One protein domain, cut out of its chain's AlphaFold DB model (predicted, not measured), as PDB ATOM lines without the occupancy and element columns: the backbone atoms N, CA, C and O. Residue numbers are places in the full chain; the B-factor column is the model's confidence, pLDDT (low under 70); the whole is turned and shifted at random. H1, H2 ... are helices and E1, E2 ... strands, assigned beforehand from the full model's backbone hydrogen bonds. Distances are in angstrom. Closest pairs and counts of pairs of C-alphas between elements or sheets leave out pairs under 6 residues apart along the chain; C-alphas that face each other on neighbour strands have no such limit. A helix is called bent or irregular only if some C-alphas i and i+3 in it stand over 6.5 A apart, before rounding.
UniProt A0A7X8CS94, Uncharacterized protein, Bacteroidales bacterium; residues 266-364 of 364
ATOM      1  N   ASP A 266     -38.140  45.383  32.707       92.44
ATOM      2  CA  ASP A 266     -38.122  46.812  32.406       92.44
ATOM      3  C   ASP A 266     -38.126  47.060  30.887       92.44
ATOM      4  O   ASP A 266     -37.379  46.451  30.116       92.44
ATOM      5  N   GLU A 267     -38.977  47.975  30.428       96.06
ATOM      6  CA  GLU A 267     -39.127  48.288  29.007       96.06
ATOM      7  C   GLU A 267     -37.830  48.772  28.352       96.06
ATOM      8  O   GLU A 267     -37.653  48.553  27.153       96.06
ATOM      9  N   ASN A 268     -36.919  49.407  29.097       95.12
ATOM     10  CA  ASN A 268     -35.626  49.809  28.556       95.12
ATOM     11  C   ASN A 268     -34.742  48.597  28.238       95.12
ATOM     12  O   ASN A 268     -33.982  48.642  27.276       95.12
ATOM     13  N   GLU A 269     -34.844  47.517  29.007       94.06
ATOM     14  CA  GLU A 269     -34.112  46.268  28.762       94.06
ATOM     15  C   GLU A 269     -34.745  45.499  27.597       94.06
ATOM     16  O   GLU A 269     -34.053  44.982  26.718       94.06
ATOM     17  N   LEU A 270     -36.078  45.529  27.494       96.69
ATOM     18  CA  LEU A 270     -36.817  44.923  26.382       96.69
ATOM     19  C   LEU A 270     -36.513  45.539  25.010       96.69
ATOM     20  O   LEU A 270     -36.855  44.918  24.000       96.69
ATOM     21  N   ILE A 271     -35.866  46.709  24.935       97.19
ATOM     22  CA  ILE A 271     -35.415  47.303  23.664       97.19
ATOM     23  C   ILE A 271     -34.529  46.312  22.898       97.19
ATOM     24  O   ILE A 271     -34.762  46.095  21.708       97.19
ATOM     25  N   ALA A 272     -33.591  45.641  23.578       94.88
ATOM     26  CA  ALA A 272     -32.675  44.694  22.945       94.88
ATOM     27  C   ALA A 272     -33.423  43.523  22.281       94.88
ATOM     28  O   ALA A 272     -33.136  43.152  21.142       94.88
ATOM     29  N   LEU A 273     -34.451  42.978  22.943       95.44
ATOM     30  CA  LEU A 273     -35.302  41.931  22.363       95.44
ATOM     31  C   LEU A 273     -36.213  42.472  21.256       95.44
ATOM     32  O   LEU A 273     -36.423  41.805  20.239       95.44
ATOM     33  N   ALA A 274     -36.754  43.676  21.423       97.38
ATOM     34  CA  ALA A 274     -37.625  44.316  20.446       97.38
ATOM     35  C   ALA A 274     -36.904  44.591  19.115       97.38
ATOM     36  O   ALA A 274     -37.483  44.358  18.053       97.38
ATOM     37  N   GLU A 275     -35.633  44.995  19.147       95.81
ATOM     38  CA  GLU A 275     -34.794  45.155  17.950       95.81
ATOM     39  C   GLU A 275     -34.612  43.840  17.180       95.81
ATOM     40  O   GLU A 275     -34.604  43.824  15.948       95.81
ATOM     41  N   LYS A 276     -34.516  42.714  17.895       94.31
ATOM     42  CA  LYS A 276     -34.411  41.372  17.298       94.31
ATOM     43  C   LYS A 276     -35.760  40.750  16.944       94.31
ATOM     44  O   LYS A 276     -35.795  39.696  16.308       94.31
ATOM     45  N   THR A 277     -36.863  41.373  17.353       93.94
ATOM     46  CA  THR A 277     -38.208  40.860  17.107       93.94
ATOM     47  C   THR A 277     -38.620  41.216  15.686       93.94
ATOM     48  O   THR A 277     -38.713  42.389  15.309       93.94
ATOM     49  N   VAL A 278     -38.889  40.197  14.878       90.50
ATOM     50  CA  VAL A 278     -39.313  40.356  13.488       90.50
ATOM     51  C   VAL A 278     -40.821  40.563  13.449       90.50
ATOM     52  O   VAL A 278     -41.578  39.869  14.123       90.50
ATOM     53  N   PHE A 279     -41.257  41.532  12.652       89.88
ATOM     54  CA  PHE A 279     -42.663  41.750  12.343       89.88
ATOM     55  C   PHE A 279     -42.910  41.319  10.901       89.88
ATOM     56  O   PHE A 279     -42.223  41.788   9.991       89.88
ATOM     57  N   VAL A 280     -43.893  40.447  10.690       86.12
ATOM     58  CA  VAL A 280     -44.278  39.992   9.352       86.12
ATOM     59  C   VAL A 280     -45.755  40.266   9.148       86.12
ATOM     60  O   VAL A 280     -46.586  39.953   9.997       86.12
ATOM     61  N   ARG A 281     -46.091  40.880   8.015       84.44
ATOM     62  CA  ARG A 281     -47.479  41.045   7.580       84.44
ATOM     63  C   ARG A 281     -47.853  39.870   6.698       84.44
ATOM     64  O   ARG A 281     -47.033  39.447   5.888       84.44
ATOM     65  N   ASN A 282     -49.093  39.414   6.809       79.75
ATOM     66  CA  ASN A 282     -49.660  38.544   5.798       79.75
ATOM     67  C   ASN A 282     -49.975  39.407   4.566       79.75
ATOM     68  O   ASN A 282     -50.969  40.135   4.547       79.75
ATOM     69  N   ASP A 283     -49.079  39.418   3.577       70.50
ATOM     70  CA  ASP A 283     -49.478  39.833   2.235       70.50
ATOM     71  C   ASP A 283     -50.383  38.731   1.669       70.50
ATOM     72  O   ASP A 283     -50.272  37.594   2.091       70.50
ATOM     73  N   GLU A 284     -51.310  39.018   0.755       60.50
ATOM     74  CA  GLU A 284     -52.328  38.063   0.244       60.50
ATOM     75  C   GLU A 284     -51.770  36.724  -0.298       60.50
ATOM     76  O   GLU A 284     -52.519  35.851  -0.735       60.50
ATOM     77  N   LYS A 285     -50.446  36.574  -0.307       56.94
ATOM     78  CA  LYS A 285     -49.729  35.349  -0.588       56.94
ATOM     79  C   LYS A 285     -49.602  34.451   0.640       56.94
ATOM     80  O   LYS A 285     -49.677  33.262   0.416       56.94
ATOM     81  N   GLY A 286     -49.474  34.932   1.875       59.69
ATOM     82  CA  GLY A 286     -49.222  34.095   3.056       59.69
ATOM     83  C   GLY A 286     -47.927  34.472   3.786       59.69
ATOM     84  O   GLY A 286     -46.958  34.919   3.173       59.69
ATOM     85  N   ILE A 287     -47.854  34.218   5.097       65.12
ATOM     86  CA  ILE A 287     -46.607  34.343   5.871       65.12
ATOM     87  C   ILE A 287     -45.747  33.092   5.630       65.12
ATOM     88  O   ILE A 287     -45.932  32.055   6.269       65.12
ATOM     89  N   TYR A 288     -44.805  33.173   4.688       55.47
ATOM     90  CA  TYR A 288     -43.943  32.046   4.319       55.47
ATOM     91  C   TYR A 288     -42.524  32.184   4.869       55.47
ATOM     92  O   TYR A 288     -41.912  33.244   4.776       55.47
ATOM     93  N   SER A 289     -41.979  31.062   5.356       56.62
ATOM     94  CA  SER A 289     -40.675  30.898   6.022       56.62
ATOM     95  C   SER A 289     -40.606  31.499   7.429       56.62
ATOM     96  O   SER A 289     -40.755  32.700   7.630       56.62
ATOM     97  N   GLN A 290     -40.394  30.638   8.420       57.44
ATOM     98  CA  GLN A 290     -40.182  31.007   9.817       57.44
ATOM     99  C   GLN A 290     -38.910  30.286  10.287       57.44
ATOM    100  O   GLN A 290     -38.720  29.137   9.882       57.44
ATOM    101  N   PRO A 291     -38.026  30.914  11.084       57.94
ATOM    102  CA  PRO A 291     -36.917  30.217  11.715       57.94
ATOM    103  C   PRO A 291     -37.442  29.050  12.546       57.94
ATOM    104  O   PRO A 291     -38.470  29.168  13.216       57.94
ATOM    105  N   ASP A 292     -36.706  27.944  12.530       62.84
ATOM    106  CA  ASP A 292     -37.091  26.720  13.234       62.84
ATOM    107  C   ASP A 292     -37.043  26.849  14.770       62.84
ATOM    108  O   ASP A 292     -37.548  25.971  15.463       62.84
ATOM    109  N   ASP A 293     -36.498  27.958  15.289       81.75
ATOM    110  CA  ASP A 293     -36.234  28.205  16.710       81.75
ATOM    111  C   ASP A 293     -36.709  29.609  17.147       81.75
ATOM    112  O   ASP A 293     -35.952  30.589  17.121       81.75
ATOM    113  N   SER A 294     -37.997  29.749  17.480       85.88
ATOM    114  CA  SER A 294     -38.585  31.043  17.865       85.88
ATOM    115  C   SER A 294     -39.876  30.929  18.681       85.88
ATOM    116  O   SER A 294     -40.587  29.925  18.625       85.88
ATOM    117  N   ILE A 295     -40.196  32.007  19.407       88.81
ATOM    118  CA  ILE A 295     -41.553  32.276  19.891       88.81
ATOM    119  C   ILE A 295     -42.284  33.081  18.814       88.81
ATOM    120  O   ILE A 295     -41.820  34.145  18.395       88.81
ATOM    121  N   LEU A 296     -43.427  32.571  18.369       87.94
ATOM    122  CA  LEU A 296     -44.281  33.172  17.355       87.94
ATOM    123  C   LEU A 296     -45.616  33.580  17.975       87.94
ATOM    124  O   LEU A 296     -46.355  32.738  18.478       87.94
ATOM    125  N   TRP A 297     -45.969  34.853  17.833       90.62
ATOM    126  CA  TRP A 297     -47.290  35.381  18.164       90.62
ATOM    127  C   TRP A 297     -47.983  35.830  16.898       90.62
ATOM    128  O   TRP A 297     -47.468  36.683  16.180       90.62
ATOM    129  N   SER A 298     -49.168  35.306  16.625       86.81
ATOM    130  CA  SER A 298     -49.895  35.660  15.408       86.81
ATOM    131  C   SER A 298     -51.326  36.031  15.702       86.81
ATOM    132  O   SER A 298     -51.993  35.443  16.552       86.81
ATOM    133  N   PHE A 299     -51.770  37.024  14.947       87.94
ATOM    134  CA  PHE A 299     -52.988  37.764  15.177       87.94
ATOM    135  C   PHE A 299     -53.851  37.686  13.928       87.94
ATOM    136  O   PHE A 299     -53.368  37.969  12.831       87.94
ATOM    137  N   SER A 300     -55.120  37.322  14.083       83.69
ATOM    138  CA  SER A 300     -56.131  37.447  13.027       83.69
ATOM    139  C   SER A 300     -56.683  38.881  12.966       83.69
ATOM    140  O   SER A 300     -56.377  39.700  13.833       83.69
ATOM    141  N   GLN A 301     -57.478  39.213  11.937       75.62
ATOM    142  CA  GLN A 301     -58.004  40.582  11.758       75.62
ATOM    143  C   GLN A 301     -58.873  41.036  12.941       75.62
ATOM    144  O   GLN A 301     -58.820  42.205  13.322       75.62
ATOM    145  N   ASP A 302     -59.614  40.102  13.540       75.44
ATOM    146  CA  ASP A 302     -60.642  40.391  14.544       75.44
ATOM    147  C   ASP A 302     -60.231  40.034  15.983       75.44
ATOM    148  O   ASP A 302     -60.976  40.322  16.920       75.44
ATOM    149  N   ASN A 303     -59.061  39.414  16.189       73.25
ATOM    150  CA  ASN A 303     -58.613  38.985  17.514       73.25
ATOM    151  C   ASN A 303     -57.427  39.819  18.013       73.25
ATOM    152  O   ASN A 303     -56.384  39.923  17.366       73.25
ATOM    153  N   THR A 304     -57.578  40.394  19.203       75.88
ATOM    154  CA  THR A 304     -56.511  41.131  19.888       75.88
ATOM    155  C   THR A 304     -55.566  40.216  20.663       75.88
ATOM    156  O   THR A 304     -54.441  40.625  20.952       75.88
ATOM    157  N   THR A 305     -55.993  38.992  20.978       83.56
ATOM    158  CA  THR A 305     -55.169  37.982  21.645       83.56
ATOM    159  C   THR A 305     -54.450  37.141  20.591       83.56
ATOM    160  O   THR A 305     -55.118  36.558  19.733       83.56
ATOM    161  N   PRO A 306     -53.109  37.056  20.625       86.94
ATOM    162  CA  PRO A 306     -52.387  36.211  19.694       86.94
ATOM    163  C   PRO A 306     -52.557  34.737  20.049       86.94
ATOM    164  O   PRO A 306     -52.539  34.361  21.219       86.94
ATOM    165  N   GLU A 307     -52.607  33.892  19.030       85.50
ATOM    166  CA  GLU A 307     -52.261  32.484  19.205       85.50
ATOM    167  C   GLU A 307     -50.731  32.374  19.210       85.50
ATOM    168  O   GLU A 307     -50.059  32.923  18.320       85.50
ATOM    169  N   VAL A 308     -50.196  31.671  20.209       87.62
ATOM    170  CA  VAL A 308     -48.760  31.607  20.489       87.62
ATOM    171  C   VAL A 308     -48.214  30.222  20.185       87.62
ATOM    172  O   VAL A 308     -48.826  29.218  20.531       87.62
ATOM    173  N   PHE A 309     -47.059  30.176  19.530       83.06
ATOM    174  CA  PHE A 309     -46.372  28.944  19.158       83.06
ATOM    175  C   PHE A 309     -44.924  29.058  19.611       83.06
ATOM    176  O   PHE A 309     -44.244  30.023  19.268       83.06
ATOM    177  N   VAL A 310     -44.452  28.070  20.362       82.62
ATOM    178  CA  VAL A 310     -43.048  27.959  20.758       82.62
ATOM    179  C   VAL A 310     -42.462  26.799  19.970       82.62
ATOM    180  O   VAL A 310     -42.877  25.654  20.142       82.62
ATOM    181  N   LYS A 311     -41.546  27.099  19.046       74.12
ATOM    182  CA  LYS A 311     -40.883  26.084  18.227       74.12
ATOM    183  C   LYS A 311     -39.438  25.939  18.692       74.12
ATOM    184  O   LYS A 311     -38.696  26.915  18.666       74.12
ATOM    185  N   ASN A 312     -39.077  24.728  19.110       70.50
ATOM    186  CA  ASN A 312     -37.732  24.333  19.522       70.50
ATOM    187  C   ASN A 312     -37.391  23.023  18.802       70.50
ATOM    188  O   ASN A 312     -37.679  21.934  19.299       70.50
ATOM    189  N   ASP A 313     -36.895  23.130  17.571       61.03
ATOM    190  CA  ASP A 313     -36.752  21.983  16.675       61.03
ATOM    191  C   ASP A 313     -35.270  21.657  16.438       61.03
ATOM    192  O   ASP A 313     -34.634  22.180  15.527       61.03
ATOM    193  N   GLU A 314     -34.690  20.770  17.256       53.44
ATOM    194  CA  GLU A 314     -33.360  20.205  16.969       53.44
ATOM    195  C   GLU A 314     -33.420  19.026  15.967       53.44
ATOM    196  O   GLU A 314     -32.368  18.582  15.496       53.44
ATOM    197  N   LYS A 315     -34.606  18.466  15.640       45.81
ATOM    198  CA  LYS A 315     -34.721  17.181  14.900       45.81
ATOM    199  C   LYS A 315     -35.924  16.982  13.949       45.81
ATOM    200  O   LYS A 315     -36.080  15.867  13.447       45.81
ATOM    201  N   GLY A 316     -36.758  17.980  13.659       43.97
ATOM    202  CA  GLY A 316     -37.911  17.837  12.756       43.97
ATOM    203  C   GLY A 316     -37.606  18.062  11.268       43.97
ATOM    204  O   GLY A 316     -36.915  19.006  10.894       43.97
ATOM    205  N   ASP A 317     -38.142  17.201  10.397       40.97
ATOM    206  CA  ASP A 317     -38.077  17.333   8.935       40.97
ATOM    207  C   ASP A 317     -38.795  18.622   8.482       40.97
ATOM    208  O   ASP A 317     -40.023  18.741   8.545       40.97
ATOM    209  N   ILE A 318     -38.002  19.594   8.019       44.75
ATOM    210  CA  ILE A 318     -38.383  20.974   7.653       44.75
ATOM    211  C   ILE A 318     -39.563  21.023   6.659       44.75
ATOM    212  O   ILE A 318     -40.229  22.043   6.520       44.75
ATOM    213  N   ARG A 319     -39.852  19.933   5.939       41.25
ATOM    214  CA  ARG A 319     -40.823  19.919   4.836       41.25
ATOM    215  C   ARG A 319     -42.265  19.611   5.236       41.25
ATOM    216  O   ARG A 319     -43.159  20.013   4.496       41.25
ATOM    217  N   GLU A 320     -42.520  18.944   6.363       41.44
ATOM    218  CA  GLU A 320     -43.896  18.573   6.750       41.44
ATOM    219  C   GLU A 320     -44.571  19.573   7.702       41.44
ATOM    220  O   GLU A 320     -45.798  19.684   7.684       41.44
ATOM    221  N   MET A 321     -43.797  20.365   8.460       41.34
ATOM    222  CA  MET A 321     -44.321  21.398   9.374       41.34
ATOM    223  C   MET A 321     -44.392  22.812   8.777       41.34
ATOM    224  O   MET A 321     -44.964  23.701   9.397       41.34
ATOM    225  N   VAL A 322     -43.912  23.027   7.545       44.72
ATOM    226  CA  VAL A 322     -44.158  24.261   6.757       44.72
ATOM    227  C   VAL A 322     -45.574  24.251   6.142       44.72
ATOM    228  O   VAL A 322     -45.856  24.897   5.137       44.72
ATOM    229  N   LYS A 323     -46.508  23.508   6.748       44.34
ATOM    230  CA  LYS A 323     -47.935  23.639   6.461       44.34
ATOM    231  C   LYS A 323     -48.480  24.857   7.197       44.34
ATOM    232  O   LYS A 323     -48.669  24.817   8.406       44.34
ATOM    233  N   ASP A 324     -48.718  25.914   6.423       53.62
ATOM    234  CA  ASP A 324     -49.716  26.959   6.653       53.62
ATOM    235  C   ASP A 324     -49.900  27.397   8.112       53.62
ATOM    236  O   ASP A 324     -50.961  27.210   8.710       53.62
ATOM    237  N   LEU A 325     -48.921  28.119   8.663       52.28
ATOM    238  CA  LEU A 325     -49.232  29.093   9.710       52.28
ATOM    239  C   LEU A 325     -49.993  30.276   9.066       52.28
ATOM    240  O   LEU A 325     -49.480  31.376   8.917       52.28
ATOM    241  N   ARG A 326     -51.263  29.977   8.745       58.28
ATOM    242  CA  ARG A 326     -52.457  30.834   8.698       58.28
ATOM    243  C   ARG A 326     -52.624  31.780   7.507       58.28
ATOM    244  O   ARG A 326     -52.332  32.971   7.608       58.28
ATOM    245  N   ALA A 327     -53.315  31.272   6.479       57.62
ATOM    246  CA  ALA A 327     -54.082  32.079   5.519       57.62
ATOM    247  C   ALA A 327     -54.994  33.123   6.209       57.62
ATOM    248  O   ALA A 327     -55.215  34.195   5.656       57.62
ATOM    249  N   ASP A 328     -55.438  32.846   7.443       65.94
ATOM    250  CA  ASP A 328     -56.342  33.706   8.221       65.94
ATOM    251  C   ASP A 328     -55.626  34.689   9.181       65.94
ATOM    252  O   ASP A 328     -56.273  35.490   9.863       65.94
ATOM    253  N   SER A 329     -54.289  34.650   9.273       75.38
ATOM    254  CA  SER A 329     -53.531  35.613  10.088       75.38
ATOM    255  C   SER A 329     -53.399  36.954   9.365       75.38
ATOM    256  O   SER A 329     -53.335  37.020   8.146       75.38
ATOM    257  N   SER A 330     -53.358  38.060  10.099       84.38
ATOM    258  CA  SER A 330     -53.085  39.395   9.548       84.38
ATOM    259  C   SER A 330     -51.615  39.764   9.639       84.38
ATOM    260  O   SER A 330     -51.057  40.376   8.728       84.38
ATOM    261  N   TYR A 331     -50.992  39.446  10.769       87.50
ATOM    262  CA  TYR A 331     -49.583  39.703  11.023       87.50
ATOM    263  C   TYR A 331     -49.082  38.812  12.160       87.50
ATOM    264  O   TYR A 331     -49.871  38.301  12.963       87.50
ATOM    265  N   CYS A 332     -47.763  38.687  12.265       88.31
ATOM    266  CA  CYS A 332     -47.111  38.036  13.387       88.31
ATOM    267  C   CYS A 332     -45.917  38.834  13.927       88.31
ATOM    268  O   CYS A 332     -45.294  39.631  13.219       88.31
ATOM    269  N   TYR A 333     -45.622  38.593  15.204       91.62
ATOM    270  CA  TYR A 333     -44.337  38.886  15.823       91.62
ATOM    271  C   TYR A 333     -43.572  37.591  16.022       91.62
ATOM    272  O   TYR A 333     -44.151  36.573  16.402       91.62
ATOM    273  N   MET A 334     -42.268  37.649  15.797       89.38
ATOM    274  CA  MET A 334     -41.381  36.505  15.933       89.38
ATOM    275  C   MET A 334     -40.150  36.909  16.719       89.38
ATOM    276  O   MET A 334     -39.433  37.826  16.316       89.38
ATOM    277  N   LEU A 335     -39.883  36.199  17.808       91.88
ATOM    278  CA  LEU A 335     -38.690  36.384  18.618       91.88
ATOM    279  C   LEU A 335     -37.827  35.117  18.546       91.88
ATOM    280  O   LEU A 335     -38.227  34.086  19.090       91.88
ATOM    281  N   PRO A 336     -36.664  35.157  17.869       90.19
ATOM    282  CA  PRO A 336     -35.755  34.013  17.813       90.19
ATOM    283  C   PRO A 336     -35.276  33.591  19.209       90.19
ATOM    284  O   PRO A 336     -34.901  34.452  20.008       90.19
ATOM    285  N   LEU A 337     -35.208  32.282  19.497       88.81
ATOM    286  CA  LEU A 337     -34.720  31.827  20.811       88.81
ATOM    287  C   LEU A 337     -33.230  32.138  21.010       88.81
ATOM    288  O   LEU A 337     -32.787  32.318  22.140       88.81
ATOM    289  N   ALA A 338     -32.444  32.256  19.933       89.50
ATOM    290  CA  ALA A 338     -31.064  32.741  20.007       89.50
ATOM    291  C   ALA A 338     -30.975  34.148  20.630       89.50
ATOM    292  O   ALA A 338     -30.150  34.370  21.510       89.50
ATOM    293  N   SER A 339     -31.880  35.059  20.255       92.00
ATOM    294  CA  SER A 339     -31.947  36.410  20.826       92.00
ATOM    295  C   SER A 339     -32.333  36.389  22.306       92.00
ATOM    296  O   SER A 339     -31.828  37.191  23.083       92.00
ATOM    297  N   ILE A 340     -33.196  35.452  22.718       91.12
ATOM    298  CA  ILE A 340     -33.538  35.245  24.136       91.12
ATOM    299  C   ILE A 340     -32.320  34.736  24.916       91.12
ATOM    300  O   ILE A 340     -32.084  35.179  26.036       91.12
ATOM    301  N   ARG A 341     -31.520  33.835  24.328       90.25
ATOM    302  CA  ARG A 341     -30.273  33.353  24.944       90.25
ATOM    303  C   ARG A 341     -29.263  34.485  25.124       90.25
ATOM    304  O   ARG A 341     -28.711  34.609  26.208       90.25
ATOM    305  N   GLU A 342     -29.046  35.305  24.094       91.69
ATOM    306  CA  GLU A 342     -28.188  36.500  24.167       91.69
ATOM    307  C   GLU A 342     -28.671  37.462  25.258       91.69
ATOM    308  O   GLU A 342     -27.893  37.841  26.129       91.69
ATOM    309  N   PHE A 343     -29.972  37.760  25.282       92.50
ATOM    310  CA  PHE A 343     -30.580  38.593  26.318       92.50
ATOM    311  C   PHE A 343     -30.376  38.022  27.725       92.50
ATOM    312  O   PHE A 343     -30.061  38.768  28.641       92.50
ATOM    313  N   GLY A 344     -30.485  36.704  27.906       90.31
ATOM    314  CA  GLY A 344     -30.240  36.065  29.200       90.31
ATOM    315  C   GLY A 344     -28.780  36.117  29.666       90.31
ATOM    316  O   GLY A 344     -28.527  36.020  30.864       90.31
ATOM    317  N   PHE A 345     -27.811  36.294  28.759       88.06
ATOM    318  CA  PHE A 345     -26.425  36.582  29.149       88.06
ATOM    319  C   PHE A 345     -26.249  38.022  29.636       88.06
ATOM    320  O   PHE A 345     -25.437  38.256  30.531       88.06
ATOM    321  N   GLU A 346     -26.976  38.973  29.047       86.69
ATOM    322  CA  GLU A 346     -26.923  40.390  29.423       86.69
ATOM    323  C   GLU A 346     -27.745  40.692  30.687       86.69
ATOM    324  O   GLU A 346     -27.299  41.473  31.524       86.69
ATOM    325  N   TYR A 347     -28.893  40.026  30.841       87.94
ATOM    326  CA  TYR A 347     -29.891  40.230  31.897       87.94
ATOM    327  C   TYR A 347     -30.323  38.891  32.527       87.94
ATOM    328  O   TYR A 347     -31.452  38.414  32.323       87.94
ATOM    329  N   PRO A 348     -29.426  38.210  33.260       86.19
ATOM    330  CA  PRO A 348     -29.686  36.867  33.777       86.19
ATOM    331  C   PRO A 348     -30.902  36.803  34.713       86.19
ATOM    332  O   PRO A 348     -31.678  35.847  34.645       86.19
ATOM    333  N   GLU A 349     -31.121  37.830  35.535       84.31
ATOM    334  CA  GLU A 349     -32.261  37.958  36.449       84.31
ATOM    335  C   GLU A 349     -33.621  37.941  35.736       84.31
ATOM    336  O   GLU A 349     -34.590  37.394  36.268       84.31
ATOM    337  N   ASN A 350     -33.683  38.450  34.506       88.69
ATOM    338  CA  ASN A 350     -34.917  38.571  33.731       88.69
ATOM    339  C   ASN A 350     -35.282  37.306  32.947       88.69
ATOM    340  O   ASN A 350     -36.420  37.152  32.495       88.69
ATOM    341  N   THR A 351     -34.346  36.365  32.801       84.81
ATOM    342  CA  THR A 351     -34.563  35.133  32.022       84.81
ATOM    343  C   THR A 351     -35.724  34.303  32.584       84.81
ATOM    344  O   THR A 351     -36.490  33.701  31.828       84.81
ATOM    345  N   PHE A 352     -35.907  34.312  33.908       85.88
ATOM    346  CA  PHE A 352     -36.983  33.578  34.578       85.88
ATOM    347  C   PHE A 352     -38.385  34.060  34.196       85.88
ATOM    348  O   PHE A 352     -39.313  33.255  34.174       85.88
ATOM    349  N   GLU A 353     -38.558  35.342  33.875       90.06
ATOM    350  CA  GLU A 353     -39.862  35.882  33.480       90.06
ATOM    351  C   GLU A 353     -40.263  35.402  32.077       90.06
ATOM    352  O   GLU A 353     -41.421  35.047  31.852       90.06
ATOM    353  N   ILE A 354     -39.297  35.285  31.159       90.06
ATOM    354  CA  ILE A 354     -39.520  34.722  29.819       90.06
ATOM    355  C   ILE A 354     -39.831  33.222  29.911       90.06
ATOM    356  O   ILE A 354     -40.760  32.747  29.259       90.06
ATOM    357  N   LEU A 355     -39.100  32.477  30.746       86.25
ATOM    358  CA  LEU A 355     -39.365  31.050  30.969       86.25
ATOM    359  C   LEU A 355     -40.760  30.822  31.555       86.25
ATOM    360  O   LEU A 355     -41.526  30.033  31.009       86.25
ATOM    361  N   ARG A 356     -41.134  31.582  32.593       88.19
ATOM    362  CA  ARG A 356     -42.474  31.514  33.196       88.19
ATOM    363  C   ARG A 356     -43.573  31.804  32.173       88.19
ATOM    364  O   ARG A 356     -44.647  31.206  32.225       88.19
ATOM    365  N   TYR A 357     -43.326  32.734  31.251       90.62
ATOM    366  CA  TYR A 357     -44.253  33.026  30.163       90.62
ATOM    367  C   TYR A 357     -44.443  31.823  29.228       90.62
ATOM    368  O   TYR A 357     -45.581  31.487  28.904       90.62
ATOM    369  N   VAL A 358     -43.348  31.167  28.828       87.25
ATOM    370  CA  VAL A 358     -43.376  29.975  27.966       87.25
ATOM    371  C   VAL A 358     -44.083  28.806  28.654       87.25
ATOM    372  O   VAL A 358     -45.002  28.242  28.068       87.25
ATOM    373  N   GLU A 359     -43.744  28.505  29.909       86.50
ATOM    374  CA  GLU A 359     -44.388  27.437  30.694       86.50
ATOM    375  C   GLU A 359     -45.910  27.635  30.768       86.50
ATOM    376  O   GLU A 359     -46.685  26.718  30.513       86.50
ATOM    377  N   LYS A 360     -46.359  28.874  31.015       87.38
ATOM    378  CA  LYS A 360     -47.787  29.214  31.066       87.38
ATOM    379  C   LYS A 360     -48.515  28.994  29.733       87.38
ATOM    380  O   LYS A 360     -49.736  28.826  29.742       87.38
ATOM    381  N   ILE A 361     -47.816  29.083  28.602       84.25
ATOM    382  CA  ILE A 361     -48.388  28.805  27.278       84.25
ATOM    383  C   ILE A 361     -48.481  27.301  27.043       84.25
ATOM    384  O   ILE A 361     -49.485  26.855  26.510       84.25
ATOM    385  N   GLU A 362     -47.471  26.528  27.444       77.19
ATOM    386  CA  GLU A 362     -47.474  25.066  27.284       77.19
ATOM    387  C   GLU A 362     -48.520  24.365  28.169       77.19
ATOM    388  O   GLU A 362     -48.981  23.275  27.836       77.19
ATOM    389  N   GLU A 363     -48.912  24.983  29.287       72.94
ATOM    390  CA  GLU A 363     -49.980  24.496  30.172       72.94
ATOM    391  C   GLU A 363     -51.414  24.772  29.665       72.94
ATOM    392  O   GLU A 363     -52.370  24.251  30.252       72.94
ATOM    393  N   GLN A 364     -51.586  25.595  28.621       59.94
ATOM    394  CA  GLN A 364     -52.884  25.962  28.021       59.94
ATOM    395  C   GLN A 364     -53.186  25.131  26.778       59.94
ATOM    396  O   GLN A 364     -54.376  24.768  26.616       59.94
TER     397      GLN A 364
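Overview. This is residues 266 to 364 of the 364 residues of an uncharacterized protein of Bacteroidales bacterium (UniProt A0A7X8CS94). A twisted sheet of four antiparallel strands makes a wall, and at one end of it sit the helices H1 and H2; H3 folds back from H2, and its last residues come near the edge strand E3. Two long links, residues 282 to 292 and 313 to 328, run between the two ends of the sheet, the second swinging wide of it. The printed part has 99 residues with three named helices and four named strands, along the chain H1, E1, E2, E3, E4, H2, H3; the sheet's order is E1, E4, E2, E3, and the class is mixed, helices and strands. The whole is compact, with a radius of gyration of the C-alphas of 14.3 A and spans of 40 by 33 by 27 A.

Arrangement. Begin at the inner strands E2, residues 293 to 300, and E4, residues 329 to 336: they are antiparallel at 159 degrees, and N 297 and O 333 are 2.9 A apart, within hydrogen-bond range. On the other side of E2 look for E3, residues 307 to 312, its partner in a hairpin, with N 296 and O 309 at 2.8 A. Beside E4 is the other edge strand, E1, residues 278 to 281, with N 278 and O 334 at 2.8 A. H2, residues 337 to 346, is on the sheet at a height over the sheet of 10.4 A, on a local plane fitted to just 6 C-alphas, and is over none of the strands. H1, residues 270 to 276, only grazes the sheet with residues 273 to 276. It touches H2 at a steep tilt of 38 degrees, opposite ways; the closest C-alphas, of Lys 276 and Ser 339, are 6.6 A apart. H3, residues 348 to 362, forms a helical hairpin with H2 at a shallow tilt of 30 degrees, opposite ways. It touches H2 with residues 350 to 351 alone, the closest C-alphas being those of Gly 344 and Thr 351 at 5.2 A. H3 only grazes the sheet with residues 358 to 362, and H1 and H3 are apart. In H2 every O i to N i+4 pair is within hydrogen-bond range; in H1 2 of 3 are, in H3 8 of 11.

Along the chain. Find C-alpha 270 at (-36.817, 44.923, 26.382), where H1 begins. E2 runs 22.2 A from C-alpha 293 at (-36.234, 28.205, 16.710), E3 16.7 A and E4 19.4 A. H2 spans 14.4 A. H3 runs 22.3 A to C-alpha 362 at (-47.474, 25.066, 27.284); it is only just irregular, with C-alphas 349 and 352 6.7 A apart.

Size, cuts and confidence. The farthest C-alphas, of Glu 284 and Glu 349, are 41.4 A apart. The printed part has no cut and ends at residue 364, the chain's last. The links E1 to E2 and E3 to E4 are long. Look for pLDDT under 70 at residues 284 to 292, 313 to 328 and 364; the mean of the printed part is 78.1.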